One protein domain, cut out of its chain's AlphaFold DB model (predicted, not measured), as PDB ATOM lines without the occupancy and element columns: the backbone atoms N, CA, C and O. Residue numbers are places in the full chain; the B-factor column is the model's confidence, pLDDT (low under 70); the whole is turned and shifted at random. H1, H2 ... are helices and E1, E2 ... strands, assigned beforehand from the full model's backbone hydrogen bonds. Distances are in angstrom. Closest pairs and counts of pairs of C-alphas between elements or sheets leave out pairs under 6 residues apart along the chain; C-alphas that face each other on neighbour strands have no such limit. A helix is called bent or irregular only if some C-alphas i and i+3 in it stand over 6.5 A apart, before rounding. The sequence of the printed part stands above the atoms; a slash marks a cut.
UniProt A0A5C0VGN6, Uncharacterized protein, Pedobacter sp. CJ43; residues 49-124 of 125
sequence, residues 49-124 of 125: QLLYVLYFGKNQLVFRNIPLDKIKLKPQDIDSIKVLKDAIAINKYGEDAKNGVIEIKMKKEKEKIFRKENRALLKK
ATOM      1  N   GLN A  49      18.948 -32.894  -0.780       78.25
ATOM      2  CA  GLN A  49      18.273 -31.611  -0.926       78.25
ATOM      3  C   GLN A  49      16.769 -31.836  -0.821       78.25
ATOM      4  O   GLN A  49      16.169 -32.459  -1.696       78.25
ATOM      5  N   LEU A  50      16.182 -31.350   0.270       86.56
ATOM      6  CA  LEU A  50      14.740 -31.351   0.481       86.56
ATOM      7  C   LEU A  50      14.097 -30.168  -0.241       86.56
ATOM      8  O   LEU A  50      14.655 -29.067  -0.278       86.56
ATOM      9  N   LEU A  51      12.890 -30.390  -0.755       91.88
ATOM     10  CA  LEU A  51      12.072 -29.346  -1.356       91.88
ATOM     11  C   LEU A  51      11.026 -28.851  -0.350       91.88
ATOM     12  O   LEU A  51      10.313 -29.649   0.261       91.88
ATOM     13  N   TYR A  52      10.888 -27.532  -0.216       94.00
ATOM     14  CA  TYR A  52       9.838 -26.928   0.607       94.00
ATOM     15  C   TYR A  52       8.810 -26.230  -0.273       94.00
ATOM     16  O   TYR A  52       9.164 -25.463  -1.172       94.00
ATOM     17  N   VAL A  53       7.530 -26.459   0.007       95.00
ATOM     18  CA  VAL A  53       6.427 -25.832  -0.725       95.00
ATOM     19  C   VAL A  53       5.504 -25.148   0.265       95.00
ATOM     20  O   VAL A  53       4.874 -25.801   1.089       95.00
ATOM     21  N   LEU A  54       5.430 -23.823   0.201       95.00
ATOM     22  CA  LEU A  54       4.585 -23.028   1.085       95.00
ATOM     23  C   LEU A  54       3.288 -22.661   0.375       95.00
ATOM     24  O   LEU A  54       3.321 -22.054  -0.694       95.00
ATOM     25  N   TYR A  55       2.157 -22.970   0.999       95.44
ATOM     26  CA  TYR A  55       0.819 -22.694   0.489       95.44
ATOM     27  C   TYR A  55       0.162 -21.526   1.228       95.44
ATOM     28  O   TYR A  55       0.034 -21.551   2.449       95.44
ATOM     29  N   PHE A  56      -0.337 -20.545   0.474       92.81
ATOM     30  CA  PHE A  56      -1.146 -19.416   0.943       92.81
ATOM     31  C   PHE A  56      -2.495 -19.430   0.216       92.81
ATOM     32  O   PHE A  56      -2.714 -18.755  -0.791       92.81
ATOM     33  N   GLY A  57      -3.419 -20.267   0.689       88.12
ATOM     34  CA  GLY A  57      -4.690 -20.477  -0.002       88.12
ATOM     35  C   GLY A  57      -4.488 -21.112  -1.380       88.12
ATOM     36  O   GLY A  57      -4.187 -22.295  -1.454       88.12
ATOM     37  N   LYS A  58      -4.684 -20.337  -2.455       87.38
ATOM     38  CA  LYS A  58      -4.463 -20.793  -3.842       87.38
ATOM     39  C   LYS A  58      -3.037 -20.529  -4.341       87.38
ATOM     40  O   LYS A  58      -2.629 -21.110  -5.339       87.38
ATOM     41  N   ASN A  59      -2.290 -19.665  -3.655       88.88
ATOM     42  CA  ASN A  59      -0.928 -19.318  -4.037       88.88
ATOM     43  C   ASN A  59       0.053 -20.325  -3.435       88.88
ATOM     44  O   ASN A  59      -0.141 -20.781  -2.307       88.88
ATOM     45  N   GLN A  60       1.130 -20.629  -4.158       92.31
ATOM     46  CA  GLN A  60       2.216 -21.458  -3.643       92.31
ATOM     47  C   GLN A  60       3.582 -20.841  -3.944       92.31
ATOM     48  O   GLN A  60       3.760 -20.157  -4.953       92.31
ATOM     49  N   LEU A  61       4.541 -21.086  -3.058       91.56
ATOM     50  CA  LEU A  61       5.944 -20.727  -3.218       91.56
ATOM     51  C   LEU A  61       6.783 -21.991  -3.073       91.56
ATOM     52  O   LEU A  61       6.674 -22.692  -2.071       91.56
ATOM     53  N   VAL A  62       7.612 -22.267  -4.073       92.19
ATOM     54  CA  VAL A  62       8.483 -23.443  -4.100       92.19
ATOM     55  C   VAL A  62       9.905 -22.988  -3.805       92.19
ATOM     56  O   VAL A  62      10.458 -22.166  -4.532       92.19
ATOM     57  N   PHE A  63      10.495 -23.515  -2.738       90.88
ATOM     58  CA  PHE A  63      11.857 -23.210  -2.320       90.88
ATOM     59  C   PHE A  63      12.754 -24.400  -2.644       90.88
ATOM     60  O   PHE A  63      12.664 -25.447  -2.002       90.88
ATOM     61  N   ARG A  64      13.619 -24.221  -3.647       88.12
ATOM     62  CA  ARG A  64      14.592 -25.226  -4.094       88.12
ATOM     63  C   ARG A  64      15.949 -24.924  -3.495       88.12
ATOM     64  O   ARG A  64      16.396 -23.782  -3.571       88.12
ATOM     65  N   ASN A  65      16.597 -25.940  -2.930       83.06
ATOM     66  CA  ASN A  65      17.960 -25.841  -2.404       83.06
ATOM     67  C   ASN A  65      18.160 -24.686  -1.395       83.06
ATOM     68  O   ASN A  65      19.229 -24.079  -1.301       83.06
ATOM     69  N   ILE A  66      17.106 -24.346  -0.645       85.88
ATOM     70  CA  ILE A  66      17.141 -23.323   0.398       85.88
ATOM     71  C   ILE A  66      16.925 -24.027   1.740       85.88
ATOM     72  O   ILE A  66      15.861 -24.610   1.953       85.88
ATOM     73  N   PRO A  67      17.916 -23.975   2.645       86.31
ATOM     74  CA  PRO A  67      17.761 -24.441   4.016       86.31
ATOM     75  C   PRO A  67      16.595 -23.740   4.725       86.31
ATOM     76  O   PRO A  67      16.405 -22.529   4.566       86.31
ATOM     77  N   LEU A  68      15.815 -24.494   5.505       86.31
ATOM     78  CA  LEU A  68      14.601 -23.991   6.156       86.31
ATOM     79  C   LEU A  68      14.884 -22.827   7.116       86.31
ATOM     80  O   LEU A  68      14.084 -21.903   7.199       86.31
ATOM     81  N   ASP A  69      16.038 -22.832   7.784       88.00
ATOM     82  CA  ASP A  69      16.514 -21.777   8.687       88.00
ATOM     83  C   ASP A  69      16.681 -20.418   7.997       88.00
ATOM     84  O   ASP A  69      16.557 -19.372   8.637       88.00
ATOM     85  N   LYS A  70      16.909 -20.407   6.678       90.00
ATOM     86  CA  LYS A  70      16.966 -19.157   5.913       90.00
ATOM     87  C   LYS A  70      15.580 -18.578   5.666       90.00
ATOM     88  O   LYS A  70      15.460 -17.369   5.484       90.00
ATOM     89  N   ILE A  71      14.546 -19.413   5.651       91.50
ATOM     90  CA  ILE A  71      13.170 -18.989   5.420       91.50
ATOM     91  C   ILE A  71      12.607 -18.482   6.748       91.50
ATOM     92  O   ILE A  71      12.424 -19.238   7.699       91.50
ATOM     93  N   LYS A  72      12.292 -17.187   6.822       92.88
ATOM     94  CA  LYS A  72      11.689 -16.595   8.021       92.88
ATOM     95  C   LYS A  72      10.256 -17.096   8.162       92.88
ATOM     96  O   LYS A  72       9.348 -16.582   7.506       92.88
ATOM     97  N   LEU A  73      10.085 -18.109   9.005       91.88
ATOM     98  CA  LEU A  73       8.819 -18.752   9.331       91.88
ATOM     99  C   LEU A  73       8.549 -18.631  10.825       91.88
ATOM    100  O   LEU A  73       9.397 -18.961  11.651       91.88
ATOM    101  N   LYS A  74       7.347 -18.169  11.175       93.50
ATOM    102  CA  LYS A  74       6.877 -18.128  12.562       93.50
ATOM    103  C   LYS A  74       5.928 -19.308  12.777       93.50
ATOM    104  O   LYS A  74       4.973 -19.428  12.009       93.50
ATOM    105  N   PRO A  75       6.118 -20.138  13.818       93.75
ATOM    106  CA  PRO A  75       5.265 -21.307  14.057       93.75
ATOM    107  C   PRO A  75       3.769 -20.973  14.131       93.75
ATOM    108  O   PRO A  75       2.942 -21.679  13.574       93.75
ATOM    109  N   GLN A  76       3.426 -19.838  14.744       94.94
ATOM    110  CA  GLN A  76       2.048 -19.349  14.890       94.94
ATOM    111  C   GLN A  76       1.323 -19.030  13.567       94.94
ATOM    112  O   GLN A  76       0.091 -18.934  13.544       94.94
ATOM    113  N   ASP A  77       2.077 -18.825  12.485       95.19
ATOM    114  CA  ASP A  77       1.553 -18.494  11.159       95.19
ATOM    115  C   ASP A  77       1.318 -19.757  10.299       95.19
ATOM    116  O   ASP A  77       0.716 -19.663   9.225       95.19
ATOM    117  N   ILE A  78       1.753 -20.932  10.774       95.88
ATOM    118  CA  ILE A  78       1.552 -22.234  10.129       95.88
ATOM    119  C   ILE A  78       0.152 -22.766  10.474       95.88
ATOM    120  O   ILE A  78      -0.287 -22.708  11.620       95.88
ATOM    121  N   ASP A  79      -0.548 -23.269   9.461       96.06
ATOM    122  CA  ASP A  79      -1.847 -23.946   9.567       96.06
ATOM    123  C   ASP A  79      -1.649 -25.466   9.673       96.06
ATOM    124  O   ASP A  79      -2.113 -26.111  10.607       96.06
ATOM    125  N   SER A  80      -0.886 -26.048   8.743       96.44
ATOM    126  CA  SER A  80      -0.596 -27.485   8.743       96.44
ATOM    127  C   SER A  80       0.701 -27.802   8.010       96.44
ATOM    128  O   SER A  80       1.075 -27.096   7.075       96.44
ATOM    129  N   ILE A  81       1.339 -28.917   8.361       96.38
ATOM    130  CA  ILE A  81       2.517 -29.439   7.663       96.38
ATOM    131  C   ILE A  81       2.184 -30.830   7.131       96.38
ATOM    132  O   ILE A  81       1.657 -31.667   7.863       96.38
ATOM    133  N   LYS A  82       2.506 -31.082   5.865       96.31
ATOM    134  CA  LYS A  82       2.385 -32.391   5.228       96.31
ATOM    135  C   LYS A  82       3.725 -32.786   4.628       96.31
ATOM    136  O   LYS A  82       4.364 -32.003   3.935       96.31
ATOM    137  N   VAL A  83       4.144 -34.017   4.891       95.31
ATOM    138  CA  VAL A  83       5.398 -34.566   4.369       95.31
ATOM    139  C   VAL A  83       5.063 -35.565   3.272       95.31
ATOM    140  O   VAL A  83       4.361 -36.544   3.523       95.31
ATOM    141  N   LEU A  84       5.548 -35.312   2.059       95.00
ATOM    142  CA  LEU A  84       5.475 -36.247   0.943       95.00
ATOM    143  C   LEU A  84       6.797 -36.995   0.818       95.00
ATOM    144  O   LEU A  84       7.869 -36.390   0.872       95.00
ATOM    145  N   LYS A  85       6.701 -38.305   0.615       90.62
ATOM    146  CA  LYS A  85       7.841 -39.211   0.474       90.62
ATOM    147  C   LYS A  85       7.762 -39.954  -0.858       90.62
ATOM    148  O   LYS A  85       6.681 -40.052  -1.450       90.62
ATOM    149  N   ASP A  86       8.908 -40.466  -1.293       88.94
ATOM    150  CA  ASP A  86       9.050 -41.411  -2.401       88.94
ATOM    151  C   ASP A  86       8.358 -40.943  -3.698       88.94
ATOM    152  O   ASP A  86       8.441 -39.776  -4.094       88.94
ATOM    153  N   ALA A  87       7.644 -41.852  -4.367       92.44
ATOM    154  CA  ALA A  87       7.016 -41.615  -5.661       92.44
ATOM    155  C   ALA A  87       5.969 -40.490  -5.643       92.44
ATOM    156  O   ALA A  87       5.818 -39.786  -6.635       92.44
ATOM    157  N   ILE A  88       5.261 -40.269  -4.529       94.12
ATOM    158  CA  ILE A  88       4.216 -39.230  -4.451       94.12
ATOM    159  C   ILE A  88       4.837 -37.838  -4.604       94.12
ATOM    160  O   ILE A  88       4.284 -36.972  -5.282       94.12
ATOM    161  N   ALA A  89       5.996 -37.631  -3.979       93.75
ATOM    162  CA  ALA A  89       6.736 -36.380  -4.053       93.75
ATOM    163  C   ALA A  89       7.263 -36.138  -5.479       93.75
ATOM    164  O   ALA A  89       7.039 -35.066  -6.044       93.75
ATOM    165  N   ILE A  90       7.879 -37.162  -6.080       93.94
ATOM    166  CA  ILE A  90       8.457 -37.107  -7.430       93.94
ATOM    167  C   ILE A  90       7.371 -36.893  -8.491       93.94
ATOM    168  O   ILE A  90       7.512 -36.026  -9.348       93.94
ATOM    169  N   ASN A  91       6.248 -37.609  -8.402       95.31
ATOM    170  CA  ASN A  91       5.145 -37.482  -9.356       95.31
ATOM    171  C   ASN A  91       4.551 -36.068  -9.376       95.31
ATOM    172  O   ASN A  91       4.072 -35.615 -10.411       95.31
ATOM    173  N   LYS A  92       4.566 -35.367  -8.234       94.38
ATOM    174  CA  LYS A  92       3.975 -34.029  -8.110       94.38
ATOM    175  C   LYS A  92       4.958 -32.895  -8.418       94.38
ATOM    176  O   LYS A  92       4.540 -31.876  -8.962       94.38
ATOM    177  N   TYR A  93       6.230 -33.043  -8.050       93.00
ATOM    178  CA  TYR A  93       7.215 -31.953  -8.088       93.00
ATOM    179  C   TYR A  93       8.460 -32.251  -8.936       93.00
ATOM    180  O   TYR A  93       9.336 -31.395  -9.047       93.00
ATOM    181  N   GLY A  94       8.529 -33.421  -9.568       91.19
ATOM    182  CA  GLY A  94       9.623 -33.823 -10.445       91.19
ATOM    183  C   GLY A  94      10.854 -34.325  -9.694       91.19
ATOM    184  O   GLY A  94      10.799 -34.710  -8.526       91.19
ATOM    185  N   GLU A  95      11.993 -34.337 -10.383       90.19
ATOM    186  CA  GLU A  95      13.231 -34.914  -9.851       90.19
ATOM    187  C   GLU A  95      13.781 -34.183  -8.620       90.19
ATOM    188  O   GLU A  95      14.391 -34.814  -7.757       90.19
ATOM    189  N   ASP A  96      13.503 -32.885  -8.488       88.19
ATOM    190  CA  ASP A  96      13.905 -32.069  -7.332       88.19
ATOM    191  C   ASP A  96      13.304 -32.595  -6.011       88.19
ATOM    192  O   ASP A  96      13.790 -32.289  -4.925       88.19
ATOM    193  N   ALA A  97      12.250 -33.409  -6.096       91.62
ATOM    194  CA  ALA A  97      11.550 -34.001  -4.966       91.62
ATOM    195  C   ALA A  97      11.984 -35.438  -4.632       91.62
ATOM    196  O   ALA A  97      11.348 -36.082  -3.795       91.62
ATOM    197  N   LYS A  98      13.074 -35.940  -5.233       90.88
ATOM    198  CA  LYS A  98      13.623 -37.288  -4.972       90.88
ATOM    199  C   LYS A  98      13.902 -37.555  -3.490       90.88
ATOM    200  O   LYS A  98      13.722 -38.675  -3.030       90.88
ATOM    201  N   ASN A  99      14.281 -36.526  -2.733       90.69
ATOM    202  CA  ASN A  99      14.556 -36.647  -1.298       90.69
ATOM    203  C   ASN A  99      13.324 -36.379  -0.413       90.69
ATOM    204  O   ASN A  99      13.443 -36.344   0.809       90.69
ATOM    205  N   GLY A 100      12.147 -36.183  -1.014       91.75
ATOM    206  CA  GLY A 100      10.915 -35.821  -0.322       91.75
ATOM    207  C   GLY A 100      10.616 -34.322  -0.344       91.75
ATOM    208  O   GLY A 100      11.458 -33.480  -0.673       91.75
ATOM    209  N   VAL A 101       9.367 -33.995  -0.008       94.81
ATOM    210  CA  VAL A 101       8.828 -32.629  -0.045       94.81
ATOM    211  C   VAL A 101       8.102 -32.338   1.251       94.81
ATOM    212  O   VAL A 101       7.310 -33.152   1.727       94.81
ATOM    213  N   ILE A 102       8.325 -31.150   1.801       95.06
ATOM    214  CA  ILE A 102       7.569 -30.654   2.948       95.06
ATOM    215  C   ILE A 102       6.637 -29.550   2.455       95.06
ATOM    216  O   ILE A 102       7.066 -28.451   2.102       95.06
ATOM    217  N   GLU A 103       5.345 -29.858   2.432       95.75
ATOM    218  CA  GLU A 103       4.279 -28.907   2.155       95.75
ATOM    219  C   GLU A 103       3.873 -28.212   3.457       95.75
ATOM    220  O   GLU A 103       3.374 -28.838   4.393       95.75
ATOM    221  N   ILE A 104       4.071 -26.901   3.522       96.38
ATOM    222  CA  ILE A 104       3.713 -26.070   4.668       96.38
ATOM    223  C   ILE A 104       2.538 -25.199   4.254       96.38
ATOM    224  O   ILE A 104       2.668 -24.289   3.437       96.38
ATOM    225  N   LYS A 105       1.371 -25.461   4.826       96.69
ATOM    226  CA  LYS A 105       0.204 -24.606   4.653       96.69
ATOM    227  C   LYS A 105       0.259 -23.490   5.680       96.69
ATOM    228  O   LYS A 105       0.357 -23.746   6.875       96.69
ATOM    229  N   MET A 106       0.208 -22.258   5.200       96.19
ATOM    230  CA  MET A 106       0.255 -21.043   6.003       96.19
ATOM    231  C   MET A 106      -1.132 -20.412   6.091       96.19
ATOM    232  O   MET A 106      -1.958 -20.537   5.178       96.19
ATOM    233  N   LYS A 107      -1.367 -19.661   7.166       95.19
ATOM    234  CA  LYS A 107      -2.559 -18.820   7.303       95.19
ATOM    235  C   LYS A 107      -2.577 -17.738   6.218       95.19
ATOM    236  O   LYS A 107      -1.567 -17.074   5.969       95.19
ATOM    237  N   LYS A 108      -3.720 -17.557   5.548       91.50
ATOM    238  CA  LYS A 108      -3.837 -16.711   4.339       91.50
ATOM    239  C   LYS A 108      -3.465 -15.253   4.614       91.50
ATOM    240  O   LYS A 108      -2.774 -14.624   3.818       91.50
ATOM    241  N   GLU A 109      -3.872 -14.730   5.761       92.44
ATOM    242  CA  GLU A 109      -3.625 -13.355   6.191       92.44
ATOM    243  C   GLU A 109      -2.132 -13.029   6.371       92.44
ATOM    244  O   GLU A 109      -1.739 -11.862   6.359       92.44
ATOM    245  N   LYS A 110      -1.275 -14.051   6.482       93.44
ATOM    246  CA  LYS A 110       0.167 -13.897   6.699       93.44
ATOM    247  C   LYS A 110       0.976 -13.798   5.412       93.44
ATOM    248  O   LYS A 110       2.156 -13.460   5.481       93.44
ATOM    249  N   GLU A 111       0.367 -14.000   4.240       92.56
ATOM    250  CA  GLU A 111       1.084 -13.998   2.956       92.56
ATOM    251  C   GLU A 111       1.855 -12.692   2.713       92.56
ATOM    252  O   GLU A 111       3.048 -12.710   2.401       92.56
ATOM    253  N   LYS A 112       1.196 -11.538   2.883       92.56
ATOM    254  CA  LYS A 112       1.816 -10.225   2.627       92.56
ATOM    255  C   LYS A 112       3.005  -9.966   3.558       92.56
ATOM    256  O   LYS A 112       4.041  -9.473   3.111       92.56
ATOM    257  N   ILE A 113       2.860 -10.324   4.834       93.69
ATOM    258  CA  ILE A 113       3.907 -10.174   5.855       93.69
ATOM    259  C   ILE A 113       5.086 -11.090   5.515       93.69
ATOM    260  O   ILE A 113       6.219 -10.619   5.426       93.69
ATOM    261  N   PHE A 114       4.812 -12.361   5.215       93.50
ATOM    262  CA  PHE A 114       5.825 -13.343   4.848       93.50
ATOM    263  C   PHE A 114       6.638 -12.910   3.619       93.50
ATOM    264  O   PHE A 114       7.870 -12.951   3.639       93.50
ATOM    265  N   ARG A 115       5.968 -12.434   2.558       92.31
ATOM    266  CA  ARG A 115       6.633 -11.937   1.340       92.31
ATOM    267  C   ARG A 115       7.514 -10.718   1.612       92.31
ATOM    268  O   ARG A 115       8.577 -10.597   1.006       92.31
ATOM    269  N   LYS A 116       7.099  -9.823   2.516       93.38
ATOM    270  CA  LYS A 116       7.899  -8.657   2.923       93.38
ATOM    271  C   LYS A 116       9.154  -9.087   3.685       93.38
ATOM    272  O   LYS A 116      10.245  -8.628   3.355       93.38
ATOM    273  N   GLU A 117       9.012  -9.986   4.657       93.56
ATOM    274  CA  GLU A 117      10.120 -10.471   5.495       93.56
ATOM    275  C   GLU A 117      11.150 -11.298   4.702       93.56
ATOM    276  O   GLU A 117      12.351 -11.202   4.970       93.56
ATOM    277  N   ASN A 118      10.697 -12.048   3.688       92.62
ATOM    278  CA  ASN A 118      11.520 -12.928   2.849       92.62
ATOM    279  C   ASN A 118      11.823 -12.355   1.452       92.62
ATOM    280  O   ASN A 118      12.286 -13.075   0.566       92.62
ATOM    281  N   ARG A 119      11.607 -11.049   1.230       91.00
ATOM    282  CA  ARG A 119      11.750 -10.397  -0.088       91.00
ATOM    283  C   ARG A 119      13.116 -10.637  -0.742       91.00
ATOM    284  O   ARG A 119      13.188 -10.761  -1.958       91.00
ATOM    285  N   ALA A 120      14.187 -10.703   0.048       88.62
ATOM    286  CA  ALA A 120      15.540 -10.942  -0.453       88.62
ATOM    287  C   ALA A 120      15.740 -12.361  -1.013       88.62
ATOM    288  O   ALA A 120      16.545 -12.538  -1.921       88.62
ATOM    289  N   LEU A 121      15.017 -13.357  -0.496       86.44
ATOM    290  CA  LEU A 121      15.059 -14.733  -0.997       86.44
ATOM    291  C   LEU A 121      14.199 -14.883  -2.249       86.44
ATOM    292  O   LEU A 121      14.617 -15.510  -3.211       86.44
ATOM    293  N   LEU A 122      13.033 -14.236  -2.259       84.50
ATOM    294  CA  LEU A 122      12.085 -14.295  -3.375       84.50
ATOM    295  C   LEU A 122      12.544 -13.525  -4.622       84.50
ATOM    296  O   LEU A 122      11.982 -13.725  -5.689       84.50
ATOM    297  N   LYS A 123      13.529 -12.628  -4.492       79.00
ATOM    298  CA  LYS A 123      14.130 -11.879  -5.609       79.00
ATOM    299  C   LYS A 123      15.369 -12.548  -6.217       79.00
ATOM    300  O   LYS A 123      15.900 -12.030  -7.189       79.00
ATOM    301  N   LYS A 124      15.886 -13.607  -5.588       62.50
ATOM    302  CA  LYS A 124      17.126 -14.294  -5.993       62.50
ATOM    303  C   LYS A 124      16.882 -15.487  -6.926       62.50
ATOM    304  O   LYS A 124      17.839 -16.189  -7.235       62.50
TER     305      LYS A 124
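Overview. This is residues 49 to 124 of the 125 residues of an uncharacterized protein of Pedobacter sp. CJ43 (UniProt A0A5C0VGN6). A twisted sheet of four strands has one helix over each face: H2 covers one face and runs along E1, while H1 sits slantwise over the opposite face, near the end where E4 begins. The long link of residues 64 to 77 passes over the sheet on the same face as H2, from one edge strand, E2, to the other, E3, and the short H3 follows at the far end of H2. The printed part has 76 residues with four named strands and three named helices, in the order E1 E2 E3 H1 E4 H2 H3; the sheet's order is E2, E1, E4, E3, mixed, and the class is mixed, helices and strands. It is compact, with a radius of gyration of the C-alphas of 12.2 A and spans of 33 by 25 by 20 A.

Along the chain. E1, residues 51 to 56, begins at C-alpha 51 (12.072, -29.346, -1.356) and is 16.7 A long. E2, residues 59 to 63, is 13.5 A long. E3, residues 78 to 84, is 17.2 A. H1, residues 86 to 93, is 11.2 A. E4, residues 101 to 106, is 15.6 A. H2, residues 108 to 117, is 15.3 A and irregular: C-alphas 109 and 112 are 7.2 A apart. H3, residues 119 to 122, is 5.1 A and ends at C-alpha 122 (12.085, -14.295, -3.375).

Arrangement. E1 and E2 form a hairpin, antiparallel at 159 degrees, with N 54 and O 61 2.8 A apart, within hydrogen-bond range. E1 and E4, the inner strands, are parallel at 21 degrees, with N 55 and O 104 at 2.8 A. E4 and E3 are antiparallel at 164 degrees, with N 82 and O 103 at 2.8 A. H1 is on the sheet at a height of 8.1 A, only just over E4 with 3 of its C-alphas, and slantwise to the strands at 50 degrees to E4 on the local plane; its closest C-alphas to E4 are those of Ala 89 and Val 101, 5.9 A. H2 is on the opposite face at a height of 9.6 A, over E1 and along the strands at 16 degrees to E1 on the local plane; the closest C-alphas are those of Phe 56 and Lys 108, 5.1 A. H2 and H3 are close but not clearly touching, the closest C-alphas being those of Arg 115 and Leu 122, 7.6 A. H3 is not on the sheet, but only just, with 4 pairs of C-alphas within 10 A. H1 and H2 are apart. Every O i to N i+4 pair is within hydrogen-bond range in H1, 4 of 6 in H2, and H3 is too short for such a pair.

Size, cuts and confidence. The C-alphas farthest apart are those of Ala 87 and Lys 116, 34.1 A. The printed part has no cut. The link from E2 to E3 is long, 14 residues. The mean pLDDT of the printed part is 91.4, and residue 124 alone is under 70.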